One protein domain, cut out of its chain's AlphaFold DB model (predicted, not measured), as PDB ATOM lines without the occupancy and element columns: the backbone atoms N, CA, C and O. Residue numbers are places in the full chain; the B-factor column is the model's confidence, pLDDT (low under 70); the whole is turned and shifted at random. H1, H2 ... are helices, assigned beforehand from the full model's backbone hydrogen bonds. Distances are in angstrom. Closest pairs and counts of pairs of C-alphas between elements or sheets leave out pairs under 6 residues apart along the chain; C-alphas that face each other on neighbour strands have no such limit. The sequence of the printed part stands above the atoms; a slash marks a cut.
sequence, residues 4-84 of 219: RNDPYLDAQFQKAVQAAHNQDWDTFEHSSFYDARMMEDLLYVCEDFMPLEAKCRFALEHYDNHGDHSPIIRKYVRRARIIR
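Overview. This is residues 4 to 84 of the 219 residues of an uncharacterized protein of Faecalibacterium prausnitzii (UniProt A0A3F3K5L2). Two helical hairpins, H1 with H2 and H3 with H4, pack together with H3 in the middle. Short H5 crosses H4, and H6 packs on H4 at the end of the long axis away from H1. The 81 printed residues hold six named helices, H1 to H6 in order, and no named strand: all helix, compact, radius of gyration of the C-alphas 11.7 A, spans 35 by 26 by 19 A.

Arrangement. H4, residues 52 to 66, and H3, residues 36 to 45, touch as a hairpin at a shallow tilt of 17 degrees; the closest C-alphas are Ala 36 and His 66, 6.6 A. H5, residues 71 to 77, touches H4, closest C-alphas Tyr 76 and Cys 56, 4.8 A. H6, residues 80 to 83, touches H4, closest C-alphas Ala 80 and Cys 56, 4.8 A. H1, residues 7 to 21, touches H3 with residues 13 to 17 alone, closest C-alphas Val 17 and Leu 42, 6.8 A. H2, residues 25 to 32, forms a hairpin with H1, closest C-alphas Phe 28 and Ala 16, 4.4 A. In H1 to H5 every O i to N i+4 pair is within hydrogen-bond range; H6 is too short for one.

Along the chain. H1 runs 21.4 A from C-alpha 7 at (-4.607, -28.004, -4.119), H4 20.5 A, H3 14.6 A. H6 ends with C-alpha 83 at (19.834, -12.907, -22.378).

Size, cuts and confidence. The farthest C-alphas, Asn 5 and Arg 84, are 36.3 A apart. The printed part has no cut and no long link; no printed residue is under 70 in pLDDT.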
ATOM      1  N   ARG A   4      -1.562 -21.237  -2.926       78.88
ATOM      2  CA  ARG A   4      -1.308 -22.354  -1.993       78.88
ATOM      3  C   ARG A   4      -2.549 -22.937  -1.307       78.88
ATOM      4  O   ARG A   4      -2.486 -24.033  -0.769       78.88
ATOM      5  N   ASN A   5      -3.665 -22.208  -1.278       86.94
ATOM      6  CA  ASN A   5      -4.919 -22.723  -0.720       86.94
ATOM      7  C   ASN A   5      -5.716 -23.539  -1.748       86.94
ATOM      8  O   ASN A   5      -6.719 -24.152  -1.388       86.94
ATOM      9  N   ASP A   6      -5.299 -23.516  -3.015       90.94
ATOM     10  CA  ASP A   6      -5.846 -24.336  -4.083       90.94
ATOM     11  C   ASP A   6      -4.933 -25.567  -4.271       90.94
ATOM     12  O   ASP A   6      -3.762 -25.409  -4.627       90.94
ATOM     13  N   PRO A   7      -5.429 -26.797  -4.030       92.12
ATOM     14  CA  PRO A   7      -4.607 -28.004  -4.119       92.12
ATOM     15  C   PRO A   7      -3.991 -28.246  -5.500       92.12
ATOM     16  O   PRO A   7      -2.913 -28.833  -5.596       92.12
ATOM     17  N   TYR A   8      -4.662 -27.821  -6.574       91.88
ATOM     18  CA  TYR A   8      -4.131 -27.958  -7.925       91.88
ATOM     19  C   TYR A   8      -2.971 -26.985  -8.141       91.88
ATOM     20  O   TYR A   8      -1.911 -27.392  -8.615       91.88
ATOM     21  N   LEU A   9      -3.137 -25.720  -7.753       92.31
ATOM     22  CA  LEU A   9      -2.088 -24.710  -7.905       92.31
ATOM     23  C   LEU A   9      -0.881 -24.979  -6.998       92.31
ATOM     24  O   LEU A   9       0.252 -24.780  -7.431       92.31
ATOM     25  N   ASP A  10      -1.091 -25.471  -5.776       92.56
ATOM     26  CA  ASP A  10       0.012 -25.890  -4.904       92.56
ATOM     27  C   ASP A  10       0.794 -27.069  -5.511       92.56
ATOM     28  O   ASP A  10       2.025 -27.052  -5.539       92.56
ATOM     29  N   ALA A  11       0.103 -28.043  -6.115       94.00
ATOM     30  CA  ALA A  11       0.759 -29.135  -6.834       94.00
ATOM     31  C   ALA A  11       1.583 -28.638  -8.038       94.00
ATOM     32  O   ALA A  11       2.690 -29.134  -8.263       94.00
ATOM     33  N   GLN A  12       1.089 -27.642  -8.788       96.06
ATOM     34  CA  GLN A  12       1.863 -27.014  -9.869       96.06
ATOM     35  C   GLN A  12       3.103 -26.294  -9.334       96.06
ATOM     36  O   GLN A  12       4.184 -26.453  -9.895       96.06
ATOM     37  N   PHE A  13       2.984 -25.587  -8.208       95.50
ATOM     38  CA  PHE A  13       4.123 -24.945  -7.559       95.50
ATOM     39  C   PHE A  13       5.208 -25.964  -7.179       95.50
ATOM     40  O   PHE A  13       6.368 -25.795  -7.555       95.50
ATOM     41  N   GLN A  14       4.850 -27.058  -6.496       95.94
ATOM     42  CA  GLN A  14       5.816 -28.104  -6.128       95.94
ATOM     43  C   GLN A  14       6.457 -28.750  -7.363       95.94
ATOM     44  O   GLN A  14       7.663 -29.007  -7.385       95.94
ATOM     45  N   LYS A  15       5.666 -28.967  -8.420       96.75
ATOM     46  CA  LYS A  15       6.161 -29.486  -9.697       96.75
ATOM     47  C   LYS A  15       7.172 -28.535 -10.339       96.75
ATOM     48  O   LYS A  15       8.219 -29.000 -10.781       96.75
ATOM     49  N   ALA A  16       6.906 -27.230 -10.340       96.81
ATOM     50  CA  ALA A  16       7.840 -26.226 -10.840       96.81
ATOM     51  C   ALA A  16       9.137 -26.193 -10.011       96.81
ATOM     52  O   ALA A  16      10.221 -26.201 -10.585       96.81
ATOM     53  N   VAL A  17       9.068 -26.259  -8.676       97.06
ATOM     54  CA  VAL A  17      10.274 -26.337  -7.824       97.06
ATOM     55  C   VAL A  17      11.127 -27.561  -8.173       97.06
ATOM     56  O   VAL A  17      12.340 -27.442  -8.366       97.06
ATOM     57  N   GLN A  18      10.510 -28.736  -8.315       97.75
ATOM     58  CA  GLN A  18      11.229 -29.952  -8.699       97.75
ATOM     59  C   GLN A  18      11.826 -29.850 -10.110       97.75
ATOM     60  O   GLN A  18      12.958 -30.281 -10.335       97.75
ATOM     61  N   ALA A  19      11.090 -29.261 -11.052       97.50
ATOM     62  CA  ALA A  19      11.565 -29.023 -12.408       97.50
ATOM     63  C   ALA A  19      12.790 -28.095 -12.418       97.50
ATOM     64  O   ALA A  19      13.782 -28.408 -13.071       97.50
ATOM     65  N   ALA A  20      12.791 -27.030 -11.606       96.88
ATOM     66  CA  ALA A  20      13.950 -26.152 -11.455       96.88
ATOM     67  C   ALA A  20      15.181 -26.883 -10.898       96.88
ATOM     68  O   ALA A  20      16.286 -26.672 -11.396       96.88
ATOM     69  N   HIS A  21      15.013 -27.768  -9.907       96.75
ATOM     70  CA  HIS A  21      16.114 -28.600  -9.402       96.75
ATOM     71  C   HIS A  21      16.695 -29.516 -10.484       96.75
ATOM     72  O   HIS A  21      17.911 -29.699 -10.557       96.75
ATOM     73  N   ASN A  22      15.830 -30.053 -11.339       96.62
ATOM     74  CA  ASN A  22      16.211 -30.922 -12.448       96.62
ATOM     75  C   ASN A  22      16.701 -30.144 -13.683       96.62
ATOM     76  O   ASN A  22      17.114 -30.769 -14.656       96.62
ATOM     77  N   GLN A  23      16.655 -28.805 -13.652       95.31
ATOM     78  CA  GLN A  23      16.889 -27.918 -14.799       95.31
ATOM     79  C   GLN A  23      15.983 -28.217 -16.009       95.31
ATOM     80  O   GLN A  23      16.353 -27.975 -17.156       95.31
ATOM     81  N   ASP A  24      14.782 -28.731 -15.747       96.81
ATOM     82  CA  ASP A  24      13.731 -28.957 -16.737       96.81
ATOM     83  C   ASP A  24      12.891 -27.678 -16.884       96.81
ATOM     84  O   ASP A  24      11.885 -27.471 -16.199       96.81
ATOM     85  N   TRP A  25      13.360 -26.765 -17.737       95.06
ATOM     86  CA  TRP A  25      12.750 -25.442 -17.881       95.06
ATOM     87  C   TRP A  25      11.424 -25.450 -18.635       95.06
ATOM     88  O   TRP A  25      10.597 -24.579 -18.369       95.06
ATOM     89  N   ASP A  26      11.203 -26.435 -19.504       94.56
ATOM     90  CA  ASP A  26       9.932 -26.599 -20.207       94.56
ATOM     91  C   ASP A  26       8.841 -26.970 -19.202       94.56
ATOM     92  O   ASP A  26       7.791 -26.326 -19.147       94.56
ATOM     93  N   THR A  27       9.099 -27.954 -18.334       95.62
ATOM     94  CA  THR A  27       8.151 -28.305 -17.270       95.62
ATOM     95  C   THR A  27       7.980 -27.169 -16.270       95.62
ATOM     96  O   THR A  27       6.859 -26.938 -15.815       95.62
ATOM     97  N   PHE A  28       9.060 -26.459 -15.923       96.25
ATOM     98  CA  PHE A  28       8.979 -25.307 -15.028       96.25
ATOM     99  C   PHE A  28       7.989 -24.268 -15.563       96.25
ATOM    100  O   PHE A  28       7.064 -23.895 -14.847       96.25
ATOM    101  N   GLU A  29       8.149 -23.861 -16.823       92.94
ATOM    102  CA  GLU A  29       7.335 -22.834 -17.481       92.94
ATOM    103  C   GLU A  29       5.852 -23.210 -17.524       92.94
ATOM    104  O   GLU A  29       4.992 -22.449 -17.075       92.94
ATOM    105  N   HIS A  30       5.546 -24.435 -17.956       92.94
ATOM    106  CA  HIS A  30       4.170 -24.936 -18.006       92.94
ATOM    107  C   HIS A  30       3.500 -24.998 -16.627       92.94
ATOM    108  O   HIS A  30       2.273 -25.017 -16.545       92.94
ATOM    109  N   SER A  31       4.285 -25.050 -15.549       91.56
ATOM    110  CA  SER A  31       3.794 -25.145 -14.177       91.56
ATOM    111  C   SER A  31       3.852 -23.823 -13.397       91.56
ATOM    112  O   SER A  31       3.293 -23.765 -12.304       91.56
ATOM    113  N   SER A  32       4.470 -22.755 -13.922       86.56
ATOM    114  CA  SER A  32       4.778 -21.539 -13.149       86.56
ATOM    115  C   SER A  32       3.851 -20.339 -13.384       86.56
ATOM    116  O   SER A  32       3.731 -19.488 -12.501       86.56
ATOM    117  N   PHE A  33       3.179 -20.246 -14.536       79.88
ATOM    118  CA  PHE A  33       2.451 -19.034 -14.965       79.88
ATOM    119  C   PHE A  33       0.938 -19.027 -14.685       79.88
ATOM    120  O   PHE A  33       0.198 -18.230 -15.257       79.88
ATOM    121  N   TYR A  34       0.456 -19.871 -13.771       81.94
ATOM    122  CA  TYR A  34      -0.968 -19.902 -13.404       81.94
ATOM    123  C   TYR A  34      -1.418 -18.713 -12.538       81.94
ATOM    124  O   TYR A  34      -2.602 -18.380 -12.518       81.94
ATOM    125  N   ASP A  35      -0.496 -18.088 -11.802       84.62
ATOM    126  CA  ASP A  35      -0.761 -16.938 -10.933       84.62
ATOM    127  C   ASP A  35       0.500 -16.066 -10.834       84.62
ATOM    128  O   ASP A  35       1.611 -16.577 -10.678       84.62
ATOM    129  N   ALA A  36       0.345 -14.739 -10.895       87.62
ATOM    130  CA  ALA A  36       1.478 -13.815 -10.833       87.62
ATOM    131  C   ALA A  36       2.318 -14.018  -9.557       87.62
ATOM    132  O   ALA A  36       3.546 -14.098  -9.624       87.62
ATOM    133  N   ARG A  37       1.671 -14.193  -8.397       90.50
ATOM    134  CA  ARG A  37       2.377 -14.392  -7.123       90.50
ATOM    135  C   ARG A  37       3.051 -15.753  -7.036       90.50
ATOM    136  O   ARG A  37       4.072 -15.862  -6.368       90.50
ATOM    137  N   MET A  38       2.523 -16.771  -7.716       92.19
ATOM    138  CA  MET A  38       3.187 -18.072  -7.817       92.19
ATOM    139  C   MET A  38       4.563 -17.936  -8.476       92.19
ATOM    140  O   MET A  38       5.550 -18.399  -7.913       92.19
ATOM    141  N   MET A  39       4.649 -17.254  -9.621       92.19
ATOM    142  CA  MET A  39       5.919 -17.049 -10.325       92.19
ATOM    143  C   MET A  39       6.914 -16.217  -9.498       92.19
ATOM    144  O   MET A  39       8.107 -16.521  -9.465       92.19
ATOM    145  N   GLU A  40       6.439 -15.193  -8.783       94.06
ATOM    146  CA  GLU A  40       7.284 -14.431  -7.853       94.06
ATOM    147  C   GLU A  40       7.870 -15.320  -6.747       94.06
ATOM    148  O   GLU A  40       9.080 -15.300  -6.513       94.06
ATOM    149  N   ASP A  41       7.028 -16.123  -6.092       94.88
ATOM    150  CA  ASP A  41       7.447 -17.039  -5.031       94.88
ATOM    151  C   ASP A  41       8.398 -18.120  -5.557       94.88
ATOM    152  O   ASP A  41       9.373 -18.456  -4.884       94.88
ATOM    153  N   LEU A  42       8.157 -18.644  -6.764       95.88
ATOM    154  CA  LEU A  42       9.038 -19.620  -7.406       95.88
ATOM    155  C   LEU A  42      10.433 -19.042  -7.640       95.88
ATOM    156  O   LEU A  42      11.417 -19.731  -7.376       95.88
ATOM    157  N   LEU A  43      10.539 -17.782  -8.077       95.88
ATOM    158  CA  LEU A  43      11.841 -17.127  -8.223       95.88
ATOM    159  C   LEU A  43      12.565 -16.984  -6.888       95.88
ATOM    160  O   LEU A  43      13.782 -17.135  -6.878       95.88
ATOM    161  N   TYR A  44      11.854 -16.714  -5.788       97.06
ATOM    162  CA  TYR A  44      12.470 -16.654  -4.459       97.06
ATOM    163  C   TYR A  44      12.927 -18.036  -3.990       97.06
ATOM    164  O   TYR A  44      14.062 -18.186  -3.551       97.06
ATOM    165  N   VAL A  45      12.069 -19.051  -4.103       97.12
ATOM    166  CA  VAL A  45      12.376 -20.418  -3.652       97.12
ATOM    167  C   VAL A  45      13.510 -21.035  -4.463       97.12
ATOM    168  O   VAL A  45      14.363 -21.717  -3.904       97.12
ATOM    169  N   CYS A  46      13.548 -20.773  -5.768       96.81
ATOM    170  CA  CYS A  46      14.558 -21.337  -6.655       96.81
ATOM    171  C   CYS A  46      15.808 -20.457  -6.788       96.81
ATOM    172  O   CYS A  46      16.715 -20.809  -7.542       96.81
ATOM    173  N   GLU A  47      15.880 -19.311  -6.102       96.56
ATOM    174  CA  GLU A  47      16.874 -18.266  -6.376       96.56
ATOM    175  C   GLU A  47      18.324 -18.773  -6.319       96.56
ATOM    176  O   GLU A  47      19.146 -18.407  -7.175       96.56
ATOM    177  N   ASP A  48      18.615 -19.610  -5.324       96.31
ATOM    178  CA  ASP A  48      19.965 -20.068  -4.988       96.31
ATOM    179  C   ASP A  48      20.525 -21.092  -5.979       96.31
ATOM    180  O   ASP A  48      21.742 -21.192  -6.134       96.31
ATOM    181  N   PHE A  49      19.662 -21.829  -6.680       94.88
ATOM    182  CA  PHE A  49      20.077 -22.902  -7.590       94.88
ATOM    183  C   PHE A  49      19.632 -22.696  -9.041       94.88
ATOM    184  O   PHE A  49      20.205 -23.306  -9.942       94.88
ATOM    185  N   MET A  50      18.665 -21.816  -9.308       96.75
ATOM    186  CA  MET A  50      18.277 -21.468 -10.672       96.75
ATOM    187  C   MET A  50      19.407 -20.662 -11.347       96.75
ATOM    188  O   MET A  50      19.867 -19.659 -10.778       96.75
ATOM    189  N   PRO A  51      19.850 -21.040 -12.563       97.25
ATOM    190  CA  PRO A  51      20.826 -20.281 -13.342       97.25
ATOM    191  C   PRO A  51      20.381 -18.838 -13.589       97.25
ATOM    192  O   PRO A  51      19.189 -18.521 -13.603       97.25
ATOM    193  N   LEU A  52      21.340 -17.932 -13.776       97.81
ATOM    194  CA  LEU A  52      21.035 -16.508 -13.923       97.81
ATOM    195  C   LEU A  52      20.189 -16.226 -15.169       97.81
ATOM    196  O   LEU A  52      19.268 -15.415 -15.108       97.81
ATOM    197  N   GLU A  53      20.481 -16.911 -16.265       97.50
ATOM    198  CA  GLU A  53      19.785 -16.813 -17.542       97.50
ATOM    199  C   GLU A  53      18.305 -17.178 -17.380       97.50
ATOM    200  O   GLU A  53      17.440 -16.416 -17.807       97.50
ATOM    201  N   ALA A  54      18.009 -18.274 -16.672       97.19
ATOM    202  CA  ALA A  54      16.643 -18.695 -16.365       97.19
ATOM    203  C   ALA A  54      15.922 -17.675 -15.466       97.19
ATOM    204  O   ALA A  54      14.806 -17.262 -15.781       97.19
ATOM    205  N   LYS A  55      16.584 -17.174 -14.409       97.75
ATOM    206  CA  LYS A  55      16.022 -16.122 -13.536       97.75
ATOM    207  C   LYS A  55      15.675 -14.860 -14.320       97.75
ATOM    208  O   LYS A  55      14.617 -14.272 -14.114       97.75
ATOM    209  N   CYS A  56      16.558 -14.438 -15.224       98.31
ATOM    210  CA  CYS A  56      16.329 -13.294 -16.099       98.31
ATOM    211  C   CYS A  56      15.179 -13.531 -17.082       98.31
ATOM    212  O   CYS A  56      14.361 -12.629 -17.250       98.31
ATOM    213  N   ARG A  57      15.101 -14.719 -17.690       97.31
ATOM    214  CA  ARG A  57      14.058 -15.076 -18.659       97.31
ATOM    215  C   ARG A  57      12.677 -15.035 -18.020       97.31
ATOM    216  O   ARG A  57      11.839 -14.253 -18.452       97.31
ATOM    217  N   PHE A  58      12.477 -15.787 -16.940       96.81
ATOM    218  CA  PHE A  58      11.177 -15.855 -16.273       96.81
ATOM    219  C   PHE A  58      10.771 -14.532 -15.621       96.81
ATOM    220  O   PHE A  58       9.593 -14.185 -15.609       96.81
ATOM    221  N   ALA A  59      11.726 -13.748 -15.110       97.38
ATOM    222  CA  ALA A  59      11.415 -12.415 -14.605       97.38
ATOM    223  C   ALA A  59      10.978 -11.453 -15.719       97.38
ATOM    224  O   ALA A  59      10.099 -10.627 -15.482       97.38
ATOM    225  N   LEU A  60      11.577 -11.540 -16.912       96.88
ATOM    226  CA  LEU A  60      11.193 -10.720 -18.061       96.88
ATOM    227  C   LEU A  60       9.817 -11.121 -18.609       96.88
ATOM    228  O   LEU A  60       8.997 -10.253 -18.884       96.88
ATOM    229  N   GLU A  61       9.536 -12.417 -18.688       94.94
ATOM    230  CA  GLU A  61       8.228 -12.941 -19.093       94.94
ATOM    231  C   GLU A  61       7.124 -12.570 -18.092       94.94
ATOM    232  O   GLU A  61       6.045 -12.113 -18.472       94.94
ATOM    233  N   HIS A  62       7.406 -12.686 -16.790       95.25
ATOM    234  CA  HIS A  62       6.494 -12.199 -15.762       95.25
ATOM    235  C   HIS A  62       6.264 -10.691 -15.897       95.25
ATOM    236  O   HIS A  62       5.121 -10.253 -15.801       95.25
ATOM    237  N   TYR A  63       7.321  -9.905 -16.133       96.19
ATOM    238  CA  TYR A  63       7.221  -8.457 -16.319       96.19
ATOM    239  C   TYR A  63       6.290  -8.085 -17.478       96.19
ATOM    240  O   TYR A  63       5.417  -7.241 -17.297       96.19
ATOM    241  N   ASP A  64       6.436  -8.725 -18.636       92.88
ATOM    242  CA  ASP A  64       5.639  -8.417 -19.834       92.88
ATOM    243  C   ASP A  64       4.132  -8.675 -19.602       92.88
ATOM    244  O   ASP A  64       3.245  -7.916 -20.010       92.88
ATOM    245  N   ASN A  65       3.826  -9.717 -18.827       90.31
ATOM    246  CA  ASN A  65       2.451 -10.106 -18.530       90.31
ATOM    247  C   ASN A  65       1.837  -9.360 -17.332       90.31
ATOM    248  O   ASN A  65       0.654  -9.021 -17.371       90.31
ATOM    249  N   HIS A  66       2.619  -9.081 -16.286       91.06
ATOM    250  CA  HIS A  66       2.112  -8.667 -14.969       91.06
ATOM    251  C   HIS A  66       2.780  -7.410 -14.387       91.06
ATOM    252  O   HIS A  66       2.365  -6.932 -13.331       91.06
ATOM    253  N   GLY A  67       3.784  -6.842 -15.056       91.56
ATOM    254  CA  GLY A  67       4.519  -5.663 -14.598       91.56
ATOM    255  C   GLY A  67       5.602  -5.955 -13.552       91.56
ATOM    256  O   GLY A  67       6.007  -7.091 -13.315       91.56
ATOM    257  N   ASP A  68       6.121  -4.898 -12.917       90.44
ATOM    258  CA  ASP A  68       7.318  -4.944 -12.060       90.44
ATOM    259  C   ASP A  68       7.043  -4.763 -10.559       90.44
ATOM    260  O   ASP A  68       7.912  -4.324  -9.794       90.44
ATOM    261  N   HIS A  69       5.841  -5.125 -10.114       88.69
ATOM    262  CA  HIS A  69       5.365  -4.888  -8.748       88.69
ATOM    263  C   HIS A  69       6.233  -5.550  -7.659       88.69
ATOM    264  O   HIS A  69       6.268  -5.080  -6.519       88.69
ATOM    265  N   SER A  70       7.004  -6.581  -8.013       92.94
ATOM    266  CA  SER A  70       7.834  -7.347  -7.085       92.94
ATOM    267  C   SER A  70       9.322  -6.955  -7.109       92.94
ATOM    268  O   SER A  70       9.907  -6.725  -8.175       92.94
ATOM    269  N   PRO A  71      10.013  -6.890  -5.951       95.94
ATOM    270  CA  PRO A  71      11.458  -6.658  -5.899       95.94
ATOM    271  C   PRO A  71      12.301  -7.692  -6.659       95.94
ATOM    272  O   PRO A  71      13.273  -7.293  -7.305       95.94
ATOM    273  N   ILE A  72      11.943  -8.982  -6.614       97.00
ATOM    274  CA  ILE A  72      12.710 -10.041  -7.289       97.00
ATOM    275  C   ILE A  72      12.595  -9.954  -8.811       97.00
ATOM    276  O   ILE A  72      13.600 -10.069  -9.512       97.00
ATOM    277  N   ILE A  73      11.407  -9.613  -9.314       97.31
ATOM    278  CA  ILE A  73      11.176  -9.355 -10.738       97.31
ATOM    279  C   ILE A  73      12.063  -8.202 -11.199       97.31
ATOM    280  O   ILE A  73      12.895  -8.368 -12.090       97.31
ATOM    281  N   ARG A  74      12.016  -7.059 -10.503       97.62
ATOM    282  CA  ARG A  74      12.889  -5.916 -10.812       97.62
ATOM    283  C   ARG A  74      14.371  -6.277 -10.742       97.62
ATOM    284  O   ARG A  74      15.141  -5.805 -11.575       97.62
ATOM    285  N   LYS A  75      14.798  -7.085  -9.765       97.81
ATOM    286  CA  LYS A  75      16.196  -7.530  -9.620       97.81
ATOM    287  C   LYS A  75      16.684  -8.247 -10.878       97.81
ATOM    288  O   LYS A  75      17.784  -7.942 -11.340       97.81
ATOM    289  N   TYR A  76      15.887  -9.158 -11.431       98.31
ATOM    290  CA  TYR A  76      16.296  -9.988 -12.562       98.31
ATOM    291  C   TYR A  76      16.008  -9.366 -13.929       98.31
ATOM    292  O   TYR A  76      16.863  -9.482 -14.807       98.31
ATOM    293  N   VAL A  77      14.939  -8.579 -14.083       98.44
ATOM    294  CA  VAL A  77      14.715  -7.754 -15.287       98.44
ATOM    295  C   VAL A  77      15.889  -6.798 -15.506       98.44
ATOM    296  O   VAL A  77      16.447  -6.742 -16.594       98.44
ATOM    297  N   ARG A  78      16.381  -6.127 -14.453       98.25
ATOM    298  CA  ARG A  78      17.562  -5.236 -14.542       98.25
ATOM    299  C   ARG A  78      18.831  -5.927 -15.048       98.25
ATOM    300  O   ARG A  78      19.757  -5.251 -15.489       98.25
ATOM    301  N   ARG A  79      18.894  -7.255 -14.949       98.00
ATOM    302  CA  ARG A  79      20.027  -8.088 -15.367       98.00
ATOM    303  C   ARG A  79      19.772  -8.803 -16.695       98.00
ATOM    304  O   ARG A  79      20.714  -9.351 -17.253       98.00
ATOM    305  N   ALA A  80      18.552  -8.742 -17.233       98.25
ATOM    306  CA  ALA A  80      18.126  -9.512 -18.397       98.25
ATOM    307  C   ALA A  80      18.815  -9.114 -19.710       98.25
ATOM    308  O   ALA A  80      18.714  -9.835 -20.693       98.25
ATOM    309  N   ARG A  81      19.620  -8.043 -19.730       97.81
ATOM    310  CA  ARG A  81      20.447  -7.725 -20.904       97.81
ATOM    311  C   ARG A  81      21.376  -8.880 -21.304       97.81
ATOM    312  O   ARG A  81      21.715  -8.988 -22.472       97.81
ATOM    313  N   ILE A  82      21.790  -9.731 -20.360       97.00
ATOM    314  CA  ILE A  82      22.648 -10.893 -20.656       97.00
ATOM    315  C   ILE A  82      21.968 -11.928 -21.565       97.00
ATOM    316  O   ILE A  82      22.664 -12.655 -22.256       97.00
ATOM    317  N   ILE A  83      20.631 -11.996 -21.545       97.50
ATOM    318  CA  ILE A  83      19.834 -12.907 -22.378       97.50
ATOM    319  C   ILE A  83      19.222 -12.185 -23.584       97.50
ATOM    320  O   ILE A  83      18.412 -12.765 -24.301       97.50
ATOM    321  N   ARG A  84      19.563 -10.908 -23.801       96.94
ATOM    322  CA  ARG A  84      19.076 -10.152 -24.954       96.94
ATOM    323  C   ARG A  84      19.651 -10.793 -26.226       96.94
ATOM    324  O   ARG A  84      20.877 -10.869 -26.324       96.94
TER     325      ARG A  84